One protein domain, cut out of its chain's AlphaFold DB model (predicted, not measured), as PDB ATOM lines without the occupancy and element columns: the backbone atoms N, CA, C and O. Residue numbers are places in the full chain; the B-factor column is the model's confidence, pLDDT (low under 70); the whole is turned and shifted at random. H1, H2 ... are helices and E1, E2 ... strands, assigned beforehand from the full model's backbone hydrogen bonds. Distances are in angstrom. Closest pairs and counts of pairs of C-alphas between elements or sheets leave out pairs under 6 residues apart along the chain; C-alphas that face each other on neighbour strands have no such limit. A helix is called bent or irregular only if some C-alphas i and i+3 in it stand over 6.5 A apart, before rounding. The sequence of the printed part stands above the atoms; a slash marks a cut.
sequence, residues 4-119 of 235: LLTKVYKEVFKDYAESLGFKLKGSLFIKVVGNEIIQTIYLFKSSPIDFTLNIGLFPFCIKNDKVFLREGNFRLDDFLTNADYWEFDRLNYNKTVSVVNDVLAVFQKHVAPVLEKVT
ATOM      1  N   LEU A   4     -41.245 -26.825   0.701       92.69
ATOM      2  CA  LEU A   4     -40.155 -26.533   1.630       92.69
ATOM      3  C   LEU A   4     -40.075 -27.568   2.760       92.69
ATOM      4  O   LEU A   4     -39.040 -28.203   2.926       92.69
ATOM      5  N   LEU A   5     -41.177 -27.789   3.485       94.12
ATOM      6  CA  LEU A   5     -41.209 -28.734   4.606       94.12
ATOM      7  C   LEU A   5     -40.890 -30.156   4.143       94.12
ATOM      8  O   LEU A   5     -40.070 -30.831   4.751       94.12
ATOM      9  N   THR A   6     -41.492 -30.606   3.037       93.69
ATOM     10  CA  THR A   6     -41.217 -31.940   2.490       93.69
ATOM     11  C   THR A   6     -39.758 -32.101   2.071       93.69
ATOM     12  O   THR A   6     -39.218 -33.196   2.206       93.69
ATOM     13  N   LYS A   7     -39.124 -31.046   1.546       94.69
ATOM     14  CA  LYS A   7     -37.698 -31.058   1.204       94.69
ATOM     15  C   LYS A   7     -36.841 -31.180   2.467       94.69
ATOM     16  O   LYS A   7     -36.063 -32.121   2.559       94.69
ATOM     17  N   VAL A   8     -37.048 -30.292   3.440       96.25
ATOM     18  CA  VAL A   8     -36.276 -30.263   4.693       96.25
ATOM     19  C   VAL A   8     -36.437 -31.560   5.482       96.25
ATOM     20  O   VAL A   8     -35.445 -32.139   5.900       96.25
ATOM     21  N   TYR A   9     -37.666 -32.062   5.622       95.88
ATOM     22  CA  TYR A   9     -37.947 -33.353   6.253       95.88
ATOM     23  C   TYR A   9     -37.092 -34.473   5.663       95.88
ATOM     24  O   TYR A   9     -36.449 -35.205   6.404       95.88
ATOM     25  N   LYS A  10     -37.045 -34.584   4.330       96.06
ATOM     26  CA  LYS A  10     -36.235 -35.611   3.671       96.06
ATOM     27  C   LYS A  10     -34.756 -35.407   3.946       96.06
ATOM     28  O   LYS A  10     -34.092 -36.375   4.269       96.06
ATOM     29  N   GLU A  11     -34.255 -34.184   3.802       95.75
ATOM     30  CA  GLU A  11     -32.835 -33.875   4.005       95.75
ATOM     31  C   GLU A  11     -32.385 -34.205   5.433       95.75
ATOM     32  O   GLU A  11     -31.365 -34.859   5.606       95.75
ATOM     33  N   VAL A  12     -33.180 -33.832   6.438       96.75
ATOM     34  CA  VAL A  12     -32.849 -34.035   7.856       96.75
ATOM     35  C   VAL A  12     -33.010 -35.496   8.285       96.75
ATOM     36  O   VAL A  12     -32.147 -36.031   8.974       96.75
ATOM     37  N   PHE A  13     -34.094 -36.171   7.886       96.94
ATOM     38  CA  PHE A  13     -34.359 -37.540   8.346       96.94
ATOM     39  C   PHE A  13     -33.574 -38.610   7.594       96.94
ATOM     40  O   PHE A  13     -33.423 -39.707   8.127       96.94
ATOM     41  N   LYS A  14     -33.127 -38.343   6.359       95.50
ATOM     42  CA  LYS A  14     -32.647 -39.391   5.448       95.50
ATOM     43  C   LYS A  14     -31.532 -40.232   6.050       95.50
ATOM     44  O   LYS A  14     -31.712 -41.441   6.144       95.50
ATOM     45  N   ASP A  15     -30.431 -39.615   6.468       94.94
ATOM     46  CA  ASP A  15     -29.247 -40.362   6.908       94.94
ATOM     47  C   ASP A  15     -29.563 -41.221   8.140       94.94
ATOM     48  O   ASP A  15     -29.177 -42.388   8.223       94.94
ATOM     49  N   TYR A  16     -30.357 -40.679   9.069       96.06
ATOM     50  CA  TYR A  16     -30.783 -41.416  10.252       96.06
ATOM     51  C   TYR A  16     -31.757 -42.555   9.911       96.06
ATOM     52  O   TYR A  16     -31.549 -43.692  10.331       96.06
ATOM     53  N   ALA A  17     -32.796 -42.293   9.115       95.12
ATOM     54  CA  ALA A  17     -33.760 -43.318   8.717       95.12
ATOM     55  C   ALA A  17     -33.093 -44.443   7.902       95.12
ATOM     56  O   ALA A  17     -33.377 -45.621   8.125       95.12
ATOM     57  N   GLU A  18     -32.170 -44.105   6.998       95.00
ATOM     58  CA  GLU A  18     -31.386 -45.083   6.237       95.00
ATOM     59  C   GLU A  18     -30.502 -45.937   7.160       95.00
ATOM     60  O   GLU A  18     -30.427 -47.151   6.962       95.00
ATOM     61  N   SER A  19     -29.932 -45.359   8.229       94.12
ATOM     62  CA  SER A  19     -29.186 -46.123   9.246       94.12
ATOM     63  C   SER A  19     -30.043 -47.159   9.992       94.12
ATOM     64  O   SER A  19     -29.538 -48.206  10.392       94.12
ATOM     65  N   LEU A  20     -31.357 -46.923  10.101       92.12
ATOM     66  CA  LEU A  20     -32.332 -47.861  10.673       92.12
ATOM     67  C   LEU A  20     -32.889 -48.867   9.643       92.12
ATOM     68  O   LEU A  20     -33.773 -49.671   9.968       92.12
ATOM     69  N   GLY A  21     -32.386 -48.837   8.404       92.25
ATOM     70  CA  GLY A  21     -32.770 -49.738   7.316       92.25
ATOM     71  C   GLY A  21     -33.985 -49.284   6.502       92.25
ATOM     72  O   GLY A  21     -34.538 -50.082   5.741       92.25
ATOM     73  N   PHE A  22     -34.428 -48.031   6.642       93.38
ATOM     74  CA  PHE A  22     -35.499 -47.490   5.808       93.38
ATOM     75  C   PHE A  22     -34.988 -47.103   4.417       93.38
ATOM     76  O   PHE A  22     -33.840 -46.716   4.223       93.38
ATOM     77  N   LYS A  23     -35.888 -47.149   3.433       91.88
ATOM     78  CA  LYS A  23     -35.686 -46.614   2.084       91.88
ATOM     79  C   LYS A  23     -36.683 -45.492   1.828       91.88
ATOM     80  O   LYS A  23     -37.872 -45.634   2.114       91.88
ATOM     81  N   LEU A  24     -36.219 -44.391   1.239       91.88
ATOM     82  CA  LEU A  24     -37.086 -43.276   0.859       91.88
ATOM     83  C   LEU A  24     -37.808 -43.559  -0.471       91.88
ATOM     84  O   LEU A  24     -37.177 -43.790  -1.504       91.88
ATOM     85  N   LYS A  25     -39.143 -43.476  -0.469       87.62
ATOM     86  CA  LYS A  25     -39.995 -43.514  -1.669       87.62
ATOM     87  C   LYS A  25     -40.931 -42.310  -1.686       87.62
ATOM     88  O   LYS A  25     -41.885 -42.215  -0.915       87.62
ATOM     89  N   GLY A  26     -40.670 -41.355  -2.578       86.31
ATOM     90  CA  GLY A  26     -41.408 -40.092  -2.587       86.31
ATOM     91  C   GLY A  26     -41.131 -39.304  -1.306       86.31
ATOM     92  O   GLY A  26     -40.035 -38.772  -1.159       86.31
ATOM     93  N   SER A  27     -42.112 -39.197  -0.409       86.62
ATOM     94  CA  SER A  27     -41.999 -38.576   0.928       86.62
ATOM     95  C   SER A  27     -42.218 -39.555   2.083       86.62
ATOM     96  O   SER A  27     -42.434 -39.129   3.212       86.62
ATOM     97  N   LEU A  28     -42.197 -40.853   1.791       90.44
ATOM     98  CA  LEU A  28     -42.447 -41.927   2.739       90.44
ATOM     99  C   LEU A  28     -41.146 -42.706   2.947       90.44
ATOM    100  O   LEU A  28     -40.565 -43.190   1.972       90.44
ATOM    101  N   PHE A  29     -40.689 -42.822   4.190       93.81
ATOM    102  CA  PHE A  29     -39.655 -43.791   4.544       93.81
ATOM    103  C   PHE A  29     -40.331 -45.127   4.815       93.81
ATOM    104  O   PHE A  29     -41.322 -45.184   5.541       93.81
ATOM    105  N   ILE A  30     -39.811 -46.195   4.214       89.75
ATOM    106  CA  ILE A  30     -40.376 -47.542   4.307       89.75
ATOM    107  C   ILE A  30     -39.266 -48.513   4.683       89.75
ATOM    108  O   ILE A  30     -38.240 -48.562   4.001       89.75
ATOM    109  N   LYS A  31     -39.486 -49.313   5.725       89.44
ATOM    110  CA  LYS A  31     -38.620 -50.439   6.068       89.44
ATOM    111  C   LYS A  31     -39.266 -51.735   5.604       89.44
ATOM    112  O   LYS A  31     -40.414 -52.024   5.945       89.44
ATOM    113  N   VAL A  32     -38.507 -52.493   4.821       81.12
ATOM    114  CA  VAL A  32     -38.915 -53.790   4.279       81.12
ATOM    115  C   VAL A  32     -38.000 -54.864   4.849       81.12
ATOM    116  O   VAL A  32     -36.779 -54.723   4.767       81.12
ATOM    117  N   VAL A  33     -38.578 -55.926   5.403       77.62
ATOM    118  CA  VAL A  33     -37.848 -57.115   5.861       77.62
ATOM    119  C   VAL A  33     -38.412 -58.327   5.131       77.62
ATOM    120  O   VAL A  33     -39.619 -58.557   5.120       77.62
ATOM    121  N   GLY A  34     -37.541 -59.076   4.449       75.94
ATOM    122  CA  GLY A  34     -37.984 -60.075   3.477       75.94
ATOM    123  C   GLY A  34     -38.781 -59.413   2.348       75.94
ATOM    124  O   GLY A  34     -38.278 -58.502   1.695       75.94
ATOM    125  N   ASN A  35     -40.029 -59.844   2.157       70.62
ATOM    126  CA  ASN A  35     -40.941 -59.309   1.139       70.62
ATOM    127  C   ASN A  35     -42.073 -58.466   1.748       70.62
ATOM    128  O   ASN A  35     -43.164 -58.398   1.182       70.62
ATOM    129  N   GLU A  36     -41.843 -57.868   2.920       72.94
ATOM    130  CA  GLU A  36     -42.909 -57.241   3.701       72.94
ATOM    131  C   GLU A  36     -42.529 -55.865   4.230       72.94
ATOM    132  O   GLU A  36     -41.441 -55.672   4.774       72.94
ATOM    133  N   ILE A  37     -43.447 -54.905   4.081       76.31
ATOM    134  CA  ILE A  37     -43.350 -53.614   4.758       76.31
ATOM    135  C   ILE A  37     -43.690 -53.841   6.220       76.31
ATOM    136  O   ILE A  37     -44.821 -54.196   6.527       76.31
ATOM    137  N   ILE A  38     -42.728 -53.570   7.094       83.31
ATOM    138  CA  ILE A  38     -42.921 -53.715   8.536       83.31
ATOM    139  C   ILE A  38     -43.112 -52.371   9.233       83.31
ATOM    140  O   ILE A  38     -43.748 -52.298  10.282       83.31
ATOM    141  N   GLN A  39     -42.556 -51.291   8.674       90.19
ATOM    142  CA  GLN A  39     -42.570 -49.976   9.309       90.19
ATOM    143  C   GLN A  39     -42.583 -48.851   8.277       90.19
ATOM    144  O   GLN A  39     -41.951 -48.960   7.217       90.19
ATOM    145  N   THR A  40     -43.238 -47.740   8.607       92.00
ATOM    146  CA  THR A  40     -43.168 -46.510   7.810       92.00
ATOM    147  C   THR A  40     -43.020 -45.262   8.669       92.00
ATOM    148  O   THR A  40     -43.419 -45.231   9.831       92.00
ATOM    149  N   ILE A  41     -42.437 -44.220   8.074       94.88
ATOM    150  CA  ILE A  41     -42.378 -42.877   8.650       94.88
ATOM    151  C   ILE A  41     -42.808 -41.897   7.565       94.88
ATOM    152  O   ILE A  41     -42.214 -41.830   6.478       94.88
ATOM    153  N   TYR A  42     -43.860 -41.141   7.848       93.50
ATOM    154  CA  TYR A  42     -44.434 -40.195   6.907       93.50
ATOM    155  C   TYR A  42     -44.665 -38.838   7.549       93.50
ATOM    156  O   TYR A  42     -45.210 -38.728   8.639       93.50
ATOM    157  N   LEU A  43     -44.311 -37.788   6.818       93.19
ATOM    158  CA  LEU A  43     -44.640 -36.426   7.196       93.19
ATOM    159  C   LEU A  43     -46.131 -36.157   6.957       93.19
ATOM    160  O   LEU A  43     -46.567 -36.048   5.804       93.19
ATOM    161  N   PHE A  44     -46.895 -35.964   8.027       90.69
ATOM    162  CA  PHE A  44     -48.287 -35.546   7.946       90.69
ATOM    163  C   PHE A  44     -48.441 -34.057   8.210       90.69
ATOM    164  O   PHE A  44     -47.846 -33.497   9.121       90.69
ATOM    165  N   LYS A  45     -49.294 -33.419   7.415       88.31
ATOM    166  CA  LYS A  45     -49.581 -31.995   7.512       88.31
ATOM    167  C   LYS A  45     -51.041 -31.818   7.927       88.31
ATOM    168  O   LYS A  45     -51.918 -32.124   7.121       88.31
ATOM    169  N   SER A  46     -51.276 -31.341   9.146       81.25
ATOM    170  CA  SER A  46     -52.619 -31.106   9.700       81.25
ATOM    171  C   SER A  46     -53.204 -29.767   9.248       81.25
ATOM    172  O   SER A  46     -54.403 -29.670   9.002       81.25
ATOM    173  N   SER A  47     -52.363 -28.746   9.066       85.75
ATOM    174  CA  SER A  47     -52.777 -27.398   8.661       85.75
ATOM    175  C   SER A  47     -51.751 -26.776   7.708       85.75
ATOM    176  O   SER A  47     -50.689 -27.354   7.494       85.75
ATOM    177  N   PRO A  48     -51.995 -25.599   7.095       86.56
ATOM    178  CA  PRO A  48     -51.005 -24.908   6.271       86.56
ATOM    179  C   PRO A  48     -49.642 -24.669   6.939       86.56
ATOM    180  O   PRO A  48     -48.659 -24.603   6.187       86.56
ATOM    181  N   ILE A  49     -49.608 -24.569   8.270       88.31
ATOM    182  CA  ILE A  49     -48.444 -24.212   9.090       88.31
ATOM    183  C   ILE A  49     -48.015 -25.314  10.068       88.31
ATOM    184  O   ILE A  49     -46.888 -25.247  10.536       88.31
ATOM    185  N   ASP A  50     -48.823 -26.363  10.259       91.31
ATOM    186  CA  ASP A  50     -48.561 -27.392  11.274       91.31
ATOM    187  C   ASP A  50     -48.322 -28.770  10.661       91.31
ATOM    188  O   ASP A  50     -48.898 -29.136   9.622       91.31
ATOM    189  N   PHE A  51     -47.478 -29.557  11.322       93.25
ATOM    190  CA  PHE A  51     -47.182 -30.926  10.929       93.25
ATOM    191  C   PHE A  51     -46.906 -31.841  12.127       93.25
ATOM    192  O   PHE A  51     -46.665 -31.390  13.242       93.25
ATOM    193  N   THR A  52     -46.943 -33.145  11.862       93.06
ATOM    194  CA  THR A  52     -46.481 -34.218  12.752       93.06
ATOM    195  C   THR A  52     -45.923 -35.368  11.904       93.06
ATOM    196  O   THR A  52     -45.907 -35.293  10.666       93.06
ATOM    197  N   LEU A  53     -45.457 -36.435  12.549       94.25
ATOM    198  CA  LEU A  53     -45.089 -37.676  11.878       94.25
ATOM    199  C   LEU A  53     -46.144 -38.748  12.105       94.25
ATOM    200  O   LEU A  53     -46.640 -38.939  13.212       94.25
ATOM    201  N   ASN A  54     -46.417 -39.484  11.041       93.81
ATOM    202  CA  ASN A  54     -47.160 -40.727  11.080       93.81
ATOM    203  C   ASN A  54     -46.168 -41.867  11.124       93.81
ATOM    204  O   ASN A  54     -45.253 -41.933  10.296       93.81
ATOM    205  N   ILE A  55     -46.379 -42.752  12.085       93.94
ATOM    206  CA  ILE A  55     -45.554 -43.914  12.343       93.94
ATOM    207  C   ILE A  55     -46.398 -45.148  12.030       93.94
ATOM    208  O   ILE A  55     -47.411 -45.438  12.669       93.94
ATOM    209  N   GLY A  56     -45.987 -45.868  10.995       90.50
ATOM    210  CA  GLY A  56     -46.563 -47.154  10.644       90.50
ATOM    211  C   GLY A  56     -45.813 -48.270  11.347       90.50
ATOM    212  O   GLY A  56     -44.603 -48.389  11.166       90.50
ATOM    213  N   LEU A  57     -46.534 -49.093  12.104       88.19
ATOM    214  CA  LEU A  57     -46.071 -50.395  12.576       88.19
ATOM    215  C   LEU A  57     -47.010 -51.424  11.955       88.19
ATOM    216  O   LEU A  57     -48.123 -51.618  12.434       88.19
ATOM    217  N   PHE A  58     -46.582 -52.031  10.853       79.06
ATOM    218  CA  PHE A  58     -47.413 -52.928  10.057       79.06
ATOM    219  C   PHE A  58     -46.867 -54.340  10.184       79.06
ATOM    220  O   PHE A  58     -46.073 -54.773   9.349       79.06
ATOM    221  N   PRO A  59     -47.234 -55.084  11.229       65.50
ATOM    222  CA  PRO A  59     -46.918 -56.488  11.216       65.50
ATOM    223  C   PRO A  59     -47.741 -57.173  10.114       65.50
ATOM    224  O   PRO A  59     -48.778 -56.681   9.657       65.50
ATOM    225  N   PHE A  60     -47.263 -58.344   9.725       59.88
ATOM    226  CA  PHE A  60     -47.938 -59.329   8.897       59.88
ATOM    227  C   PHE A  60     -49.474 -59.290   9.063       59.88
ATOM    228  O   PHE A  60     -49.972 -59.376  10.185       59.88
ATOM    229  N   CYS A  61     -50.201 -59.263   7.941       52.72
ATOM    230  CA  CYS A  61     -51.646 -59.540   7.843       52.72
ATOM    231  C   CYS A  61     -52.645 -58.380   8.046       52.72
ATOM    232  O   CYS A  61     -53.846 -58.648   8.103       52.72
ATOM    233  N   ILE A  62     -52.236 -57.113   8.113       58.75
ATOM    234  CA  ILE A  62     -53.218 -56.011   8.070       58.75
ATOM    235  C   ILE A  62     -53.574 -55.700   6.609       58.75
ATOM    236  O   ILE A  62     -52.710 -55.727   5.723       58.75
ATOM    237  N   LYS A  63     -54.859 -55.408   6.346       57.12
ATOM    238  CA  LYS A  63     -55.301 -54.801   5.084       57.12
ATOM    239  C   LYS A  63     -54.615 -53.449   4.952       57.12
ATOM    240  O   LYS A  63     -55.098 -52.435   5.437       57.12
ATOM    241  N   ASN A  64     -53.475 -53.448   4.290       59.41
ATOM    242  CA  ASN A  64     -52.808 -52.211   3.959       59.41
ATOM    243  C   ASN A  64     -53.557 -51.608   2.765       59.41
ATOM    244  O   ASN A  64     -54.012 -52.315   1.871       59.41
ATOM    245  N   ASP A  65     -53.717 -50.299   2.727       63.91
ATOM    246  CA  ASP A  65     -54.065 -49.584   1.508       63.91
ATOM    247  C   ASP A  65     -53.036 -48.459   1.293       63.91
ATOM    248  O   ASP A  65     -52.146 -48.232   2.122       63.91
ATOM    249  N   LYS A  66     -53.081 -47.778   0.138       65.38
ATOM    250  CA  LYS A  66     -52.114 -46.701  -0.177       65.38
ATOM    251  C   LYS A  66     -52.128 -45.573   0.841       65.38
ATOM    252  O   LYS A  66     -51.095 -44.935   1.055       65.38
ATOM    253  N   VAL A  67     -53.300 -45.299   1.387       72.50
ATOM    254  CA  VAL A  67     -53.530 -44.220   2.332       72.50
ATOM    255  C   VAL A  67     -53.013 -44.657   3.702       72.50
ATOM    256  O   VAL A  67     -52.207 -43.942   4.290       72.50
ATOM    257  N   PHE A  68     -53.301 -45.890   4.104       76.25
ATOM    258  CA  PHE A  68     -52.924 -46.499   5.368       76.25
ATOM    259  C   PHE A  68     -51.411 -46.530   5.594       76.25
ATOM    260  O   PHE A  68     -50.942 -46.156   6.664       76.25
ATOM    261  N   LEU A  69     -50.607 -46.843   4.566       78.00
ATOM    262  CA  LEU A  69     -49.139 -46.802   4.699       78.00
ATOM    263  C   LEU A  69     -48.592 -45.407   5.041       78.00
ATOM    264  O   LEU A  69     -47.509 -45.294   5.621       78.00
ATOM    265  N   ARG A  70     -49.305 -44.347   4.640       83.94
ATOM    266  CA  ARG A  70     -48.971 -42.959   4.984       83.94
ATOM    267  C   ARG A  70     -49.616 -42.528   6.290       83.94
ATOM    268  O   ARG A  70     -49.035 -41.704   6.983       83.94
ATOM    269  N   GLU A  71     -50.811 -43.012   6.596       84.06
ATOM    270  CA  GLU A  71     -51.518 -42.689   7.835       84.06
ATOM    271  C   GLU A  71     -50.848 -43.309   9.057       84.06
ATOM    272  O   GLU A  71     -50.774 -42.640  10.085       84.06
ATOM    273  N   GLY A  72     -50.275 -44.505   8.907       86.12
ATOM    274  CA  GLY A  72     -49.701 -45.244  10.020       86.12
ATOM    275  C   GLY A  72     -50.770 -45.727  11.000       86.12
ATOM    276  O   GLY A  72     -51.959 -45.473  10.833       86.12
ATOM    277  N   ASN A  73     -50.320 -46.416  12.046       85.56
ATOM    278  CA  ASN A  73     -51.167 -46.795  13.180       85.56
ATOM    279  C   ASN A  73     -50.991 -45.832  14.355       85.56
ATOM    280  O   ASN A  73     -51.808 -45.830  15.269       85.56
ATOM    281  N   PHE A  74     -49.926 -45.030  14.320       89.75
ATOM    282  CA  PHE A  74     -49.547 -44.114  15.378       89.75
ATOM    283  C   PHE A  74     -49.159 -42.763  14.790       89.75
ATOM    284  O   PHE A  74     -48.671 -42.649  13.659       89.75
ATOM    285  N   ARG A  75     -49.330 -41.730  15.593       91.12
ATOM    286  CA  ARG A  75     -48.765 -40.403  15.392       91.12
ATOM    287  C   ARG A  75     -47.612 -40.206  16.371       91.12
ATOM    288  O   ARG A  75     -47.476 -40.947  17.340       91.12
ATOM    289  N   LEU A  76     -46.719 -39.257  16.097       91.31
ATOM    290  CA  LEU A  76     -45.561 -39.020  16.967       91.31
ATOM    291  C   LEU A  76     -45.980 -38.694  18.411       91.31
ATOM    292  O   LEU A  76     -45.315 -39.134  19.343       91.31
ATOM    293  N   ASP A  77     -47.090 -37.984  18.587       87.88
ATOM    294  CA  ASP A  77     -47.672 -37.639  19.886       87.88
ATOM    295  C   ASP A  77     -48.204 -38.847  20.668       87.88
ATOM    296  O   ASP A  77     -48.215 -38.794  21.894       87.88
ATOM    297  N   ASP A  78     -48.528 -39.974  20.021       88.38
ATOM    298  CA  ASP A  78     -48.863 -41.217  20.736       88.38
ATOM    299  C   ASP A  78     -47.688 -41.754  21.577       88.38
ATOM    300  O   ASP A  78     -47.890 -42.552  22.492       88.38
ATOM    301  N   PHE A  79     -46.455 -41.318  21.297       88.50
ATOM    302  CA  PHE A  79     -45.250 -41.704  22.043       88.50
ATOM    303  C   PHE A  79     -44.828 -40.661  23.089       88.50
ATOM    304  O   PHE A  79     -43.782 -40.816  23.734       88.50
ATOM    305  N   LEU A  80     -45.612 -39.593  23.243       86.56
ATOM    306  CA  LEU A  80     -45.322 -38.448  24.096       86.56
ATOM    307  C   LEU A  80     -46.402 -38.296  25.168       86.56
ATOM    308  O   LEU A  80     -47.508 -38.813  25.064       86.56
ATOM    309  N   THR A  81     -46.075 -37.571  26.236       75.62
ATOM    310  CA  THR A  81     -47.033 -37.283  27.317       75.62
ATOM    311  C   THR A  81     -47.995 -36.147  26.976       75.62
ATOM    312  O   THR A  81     -49.011 -36.005  27.647       75.62
ATOM    313  N   ASN A  82     -47.678 -35.333  25.965       72.06
ATOM    314  CA  ASN A  82     -48.483 -34.198  25.522       72.06
ATOM    315  C   ASN A  82     -48.689 -34.271  24.005       72.06
ATOM    316  O   ASN A  82     -47.828 -34.779  23.287       72.06
ATOM    317  N   ALA A  83     -49.817 -33.736  23.533       64.12
ATOM    318  CA  ALA A  83     -50.076 -33.585  22.108       64.12
ATOM    319  C   ALA A  83     -49.098 -32.569  21.513       64.12
ATOM    320  O   ALA A  83     -49.159 -31.391  21.866       64.12
ATOM    321  N   ASP A  84     -48.242 -33.016  20.596       67.50
ATOM    322  CA  ASP A  84     -47.300 -32.143  19.909       67.50
ATOM    323  C   ASP A  84     -47.650 -32.045  18.419       67.50
ATOM    324  O   ASP A  84     -47.599 -33.010  17.651       67.50
ATOM    325  N   TYR A  85     -47.994 -30.824  18.019       81.88
ATOM    326  CA  TYR A  85     -47.968 -30.378  16.634       81.88
ATOM    327  C   TYR A  85     -46.868 -29.336  16.509       81.88
ATOM    328  O   TYR A  85     -46.744 -28.448  17.354       81.88
ATOM    329  N   TRP A  86     -46.080 -29.433  15.444       90.50
ATOM    330  CA  TRP A  86     -44.986 -28.504  15.202       90.50
ATOM    331  C   TRP A  86     -45.377 -27.504  14.131       90.50
ATOM    332  O   TRP A  86     -45.743 -27.883  13.015       90.50
ATOM    333  N   GLU A  87     -45.249 -26.224  14.462       91.44
ATOM    334  CA  GLU A  87     -45.400 -25.148  13.494       91.44
ATOM    335  C   GLU A  87     -44.093 -24.960  12.714       91.44
ATOM    336  O   GLU A  87     -43.000 -24.991  13.282       91.44
ATOM    337  N   PHE A  88     -44.179 -24.716  11.407       90.44
ATOM    338  CA  PHE A  88     -43.011 -24.400  10.583       90.44
ATOM    339  C   PHE A  88     -43.201 -23.105   9.792       90.44
ATOM    340  O   PHE A  88     -44.295 -22.744   9.351       90.44
ATOM    341  N   ASP A  89     -42.090 -22.419   9.534       90.00
ATOM    342  CA  ASP A  89     -42.090 -21.202   8.731       90.00
ATOM    343  C   ASP A  89     -42.049 -21.549   7.237       90.00
ATOM    344  O   ASP A  89     -41.052 -22.024   6.696       90.00
ATOM    345  N   ARG A  90     -43.150 -21.271   6.535       88.75
ATOM    346  CA  ARG A  90     -43.320 -21.620   5.117       88.75
ATOM    347  C   ARG A  90     -42.331 -20.935   4.172       88.75
ATOM    348  O   ARG A  90     -42.218 -21.387   3.031       88.75
ATOM    349  N   LEU A  91     -41.683 -19.856   4.605       89.88
ATOM    350  CA  LEU A  91     -40.774 -19.052   3.788       89.88
ATOM    351  C   LEU A  91     -39.328 -19.111   4.293       89.88
ATOM    352  O   LEU A  91     -38.411 -18.769   3.549       89.88
ATOM    353  N   ASN A  92     -39.105 -19.569   5.525       93.69
ATOM    354  CA  ASN A  92     -37.785 -19.606   6.136       93.69
ATOM    355  C   ASN A  92     -37.242 -21.040   6.233       93.69
ATOM    356  O   ASN A  92     -37.633 -21.828   7.098       93.69
ATOM    357  N   TYR A  93     -36.286 -21.348   5.351       94.38
ATOM    358  CA  TYR A  93     -35.607 -22.645   5.309       94.38
ATOM    359  C   TYR A  93     -34.914 -22.971   6.637       94.38
ATOM    360  O   TYR A  93     -35.155 -24.038   7.187       94.38
ATOM    361  N   ASN A  94     -34.134 -22.044   7.204       95.69
ATOM    362  CA  ASN A  94     -33.358 -22.299   8.424       95.69
ATOM    363  C   ASN A  94     -34.251 -22.541   9.646       95.69
ATOM    364  O   ASN A  94     -33.978 -23.441  10.436       95.69
ATOM    365  N   LYS A  95     -35.347 -21.785   9.785       93.94
ATOM    366  CA  LYS A  95     -36.334 -22.049  10.843       93.94
ATOM    367  C   LYS A  95     -37.004 -23.407  10.657       93.94
ATOM    368  O   LYS A  95     -37.126 -24.150  11.621       93.94
ATOM    369  N   THR A  96     -37.384 -23.757   9.424       95.00
ATOM    370  CA  THR A  96     -37.946 -25.084   9.127       95.00
ATOM    371  C   THR A  96     -36.947 -26.198   9.455       95.00
ATOM    372  O   THR A  96     -37.335 -27.195  10.051       95.00
ATOM    373  N   VAL A  97     -35.662 -26.029   9.124       96.62
ATOM    374  CA  VAL A  97     -34.589 -26.976   9.480       96.62
ATOM    375  C   VAL A  97     -34.480 -27.137  10.992       96.62
ATOM    376  O   VAL A  97     -34.397 -28.267  11.458       96.62
ATOM    377  N   SER A  98     -34.513 -26.045  11.760       96.00
ATOM    378  CA  SER A  98     -34.477 -26.113  13.228       96.00
ATOM    379  C   SER A  98     -35.625 -26.962  13.772       96.00
ATOM    380  O   SER A  98     -35.376 -27.946  14.458       96.00
ATOM    381  N   VAL A  99     -36.864 -26.651  13.379       95.06
ATOM    382  CA  VAL A  99     -38.050 -27.370  13.868       95.06
ATOM    383  C   VAL A  99     -38.017 -28.847  13.465       95.06
ATOM    384  O   VAL A  99     -38.331 -29.721  14.263       95.06
ATOM    385  N   VAL A 100     -37.604 -29.164  12.235       95.56
ATOM    386  CA  VAL A 100     -37.508 -30.563  11.790       95.56
ATOM    387  C   VAL A 100     -36.397 -31.323  12.531       95.56
ATOM    388  O   VAL A 100     -36.565 -32.515  12.783       95.56
ATOM    389  N   ASN A 101     -35.296 -30.667  12.916       96.94
ATOM    390  CA  ASN A 101     -34.278 -31.283  13.776       96.94
ATOM    391  C   ASN A 101     -34.806 -31.553  15.190       96.94
ATOM    392  O   ASN A 101     -34.514 -32.611  15.741       96.94
ATOM    393  N   ASP A 102     -35.622 -30.655  15.746       94.88
ATOM    394  CA  ASP A 102     -36.273 -30.889  17.041       94.88
ATOM    395  C   ASP A 102     -37.192 -32.119  16.967       94.88
ATOM    396  O   ASP A 102     -37.128 -33.009  17.817       94.88
ATOM    397  N   VAL A 103     -37.973 -32.238  15.885       95.00
ATOM    398  CA  VAL A 103     -38.804 -33.423  15.616       95.00
ATOM    399  C   VAL A 103     -37.952 -34.686  15.467       95.00
ATOM    400  O   VAL A 103     -38.323 -35.735  15.994       95.00
ATOM    401  N   LEU A 104     -36.804 -34.613  14.784       96.38
ATOM    402  CA  LEU A 104     -35.881 -35.744  14.671       96.38
ATOM    403  C   LEU A 104     -35.339 -36.167  16.042       96.38
ATOM    404  O   LEU A 104     -35.306 -37.362  16.327       96.38
ATOM    405  N   ALA A 105     -34.971 -35.222  16.909       95.56
ATOM    406  CA  ALA A 105     -34.489 -35.526  18.255       95.56
ATOM    407  C   ALA A 105     -35.570 -36.209  19.114       95.56
ATOM    408  O   ALA A 105     -35.293 -37.188  19.813       95.56
ATOM    409  N   VAL A 106     -36.821 -35.745  19.020       95.00
ATOM    410  CA  VAL A 106     -37.970 -36.385  19.682       95.00
ATOM    411  C   VAL A 106     -38.195 -37.798  19.134       95.00
ATOM    412  O   VAL A 106     -38.311 -38.750  19.908       95.00
ATOM    413  N   PHE A 107     -38.177 -37.960  17.809       95.38
ATOM    414  CA  PHE A 107     -38.293 -39.260  17.150       95.38
ATOM    415  C   PHE A 107     -37.196 -40.237  17.604       95.38
ATOM    416  O   PHE A 107     -37.496 -41.370  17.977       95.38
ATOM    417  N   GLN A 108     -35.938 -39.794  17.628       96.00
ATOM    418  CA  GLN A 108     -34.784 -40.582  18.075       96.00
ATOM    419  C   GLN A 108     -34.934 -41.062  19.517       96.00
ATOM    420  O   GLN A 108     -34.577 -42.191  19.841       96.00
ATOM    421  N   LYS A 109     -35.477 -40.210  20.388       95.06
ATOM    422  CA  LYS A 109     -35.628 -40.520  21.807       95.06
ATOM    423  C   LYS A 109     -36.807 -41.449  22.096       95.06
ATOM    424  O   LYS A 109     -36.690 -42.312  22.963       95.06
ATOM    425  N   HIS A 110     -37.934 -41.262  21.408       93.56
ATOM    426  CA  HIS A 110     -39.206 -41.890  21.784       93.56
ATOM    427  C   HIS A 110     -39.679 -42.973  20.808       93.56
ATOM    428  O   HIS A 110     -40.228 -43.983  21.245       93.56
ATOM    429  N   VAL A 111     -39.433 -42.810  19.506       94.12
ATOM    430  CA  VAL A 111     -39.955 -43.714  18.465       94.12
ATOM    431  C   VAL A 111     -38.907 -44.714  17.996       94.12
ATOM    432  O   VAL A 111     -39.211 -45.900  17.878       94.12
ATOM    433  N   ALA A 112     -37.666 -44.282  17.763       94.00
ATOM    434  CA  ALA A 112     -36.612 -45.176  17.286       94.00
ATOM    435  C   ALA A 112     -36.411 -46.422  18.179       94.00
ATOM    436  O   ALA A 112     -36.376 -47.522  17.626       94.00
ATOM    437  N   PRO A 113     -36.427 -46.328  19.529       94.00
ATOM    438  CA  PRO A 113     -36.328 -47.511  20.387       94.00
ATOM    439  C   PRO A 113     -37.498 -48.491  20.228       94.00
ATOM    440  O   PRO A 113     -37.347 -49.682  20.494       94.00
ATOM    441  N   VAL A 114     -38.679 -48.006  19.827       92.75
ATOM    442  CA  VAL A 114     -39.832 -48.862  19.517       92.75
ATOM    443  C   VAL A 114     -39.618 -49.551  18.173       92.75
ATOM    444  O   VAL A 114     -39.794 -50.762  18.086       92.75
ATOM    445  N   LEU A 115     -39.171 -48.819  17.148       90.56
ATOM    446  CA  LEU A 115     -38.890 -49.380  15.820       90.56
ATOM    447  C   LEU A 115     -37.771 -50.432  15.840       90.56
ATOM    448  O   LEU A 115     -37.797 -51.381  15.061       90.56
ATOM    449  N   GLU A 116     -36.790 -50.291  16.724       89.38
ATOM    450  CA  GLU A 116     -35.740 -51.299  16.903       89.38
ATOM    451  C   GLU A 116     -36.260 -52.576  17.574       89.38
ATOM    452  O   GLU A 116     -35.772 -53.665  17.280       89.38
ATOM    453  N   LYS A 117     -37.268 -52.459  18.449       89.81
ATOM    454  CA  LYS A 117     -37.878 -53.598  19.154       89.81
ATOM    455  C   LYS A 117     -38.938 -54.310  18.317       89.81
ATOM    456  O   LYS A 117     -38.970 -55.537  18.294       89.81
ATOM    457  N   VAL A 118     -39.807 -53.553  17.648       88.88
ATOM    458  CA  VAL A 118     -40.954 -54.070  16.890       88.88
ATOM    459  C   VAL A 118     -40.493 -54.508  15.504       88.88
ATOM    460  O   VAL A 118     -40.565 -53.754  14.536       88.88
ATOM    461  N   THR A 119     -39.976 -55.728  15.414       84.31
ATOM    462  CA  THR A 119     -39.379 -56.278  14.182       84.31
ATOM    463  C   THR A 119     -40.166 -57.446  13.595       84.31
ATOM    464  O   THR A 119     -39.917 -57.844  12.457       84.31
TER     465      THR A 119
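What this domain is: This is residues 4 to 119 of the 235 residues of an uncharacterized protein of Bacillus camelliae (UniProt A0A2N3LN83). A twisted four-stranded antiparallel sheet has two long helices, H1 and H4, side by side over one face, while short H2 packs on the opposite face. H5 runs on from H4 past the sheet, and H3 sits by edge strand E4, followed by a long loop that leads back to H4. The printed part has 116 residues with five named helices and four named strands, in the order H1 E1 E2 E3 E4 H2 H3 H4 H5; the sheet's order is E1 - E2 - E3 - E4. The class is mixed, helices and strands, and the whole is compact, with a radius of gyration of the C-alphas of 13.7 A and spans of 41 by 27 by 26 A.

Where its parts are: H1, residues 4 to 19, begins with C-alpha 4 at (-40.155, -26.533, 1.630) and is 23.7 A long. It is irregular, C-alphas 12 and 15 being 7.3 A apart, with a kink of 41 degrees near residue 13. E1 is residues 22 to 25, E2 residues 28 to 33, E3 residues 36 to 45, 26.4 A long, and E4 residues 50 to 57, 23.2 A long. E3 bends by 52 degrees at residue 39. H2 is residues 68 to 71 and H3 residues 76 to 79. H4, residues 93 to 110, is 25.6 A long and begins with C-alpha 93 at (-35.607, -22.645, 5.309). H5, residues 112 to 117, ends with C-alpha 117 at (-37.878, -53.598, 19.154).

How they stand to each other: E1 to E4 form a meander, each strand the antiparallel neighbour of the one before, and each successive pair is a hairpin. N 23 and O 30 are 2.8 A apart between E1 and E2, N 29 and O 41 2.9 A between E2 and E3, and N 54 and O 42 2.8 A between E3 and E4, within hydrogen-bond range. H1 is on the sheet at a height of 6.7 A, over E1 and only just over E2, with 3 C-alphas on E2; it runs along the strands, at 25 degrees to E1 on the local plane. H1 and H4 touch, closest at the C-alphas of Val 8 and Val 97, 6.0 A, and run the same way at a tilt of 37 degrees, only just steep. H2 is on the opposite face from H1, at a height of 6.9 A; its closest C-alpha pair with E3 is Arg 70 and Tyr 42, 5.6 A. H3 only grazes the sheet, with the C-alphas of Leu 76 and Leu 53 of E4 5.3 A apart, and is close to but not clearly touching H4. H5 only grazes the sheet with residues 114 to 115, and meets H4 only through their link. Every O i to N i+4 pair is within hydrogen-bond range in H4 and H5, and 10 of 12 in H1; H2 and H3 are too short for such a pair.

The domain as a whole: The C-alphas of Cys 61 and Asn 92, the two farthest apart, are 42.3 A apart. The printed part has no cut. The link from H3 to H4 is long, with 13 residues; within it residues 86 to 87 pair antiparallel with residues 50 to 51 of E4. The mean pLDDT of the printed part is 87.5, and residues 59 to 66 and 83 to 84 are under 70.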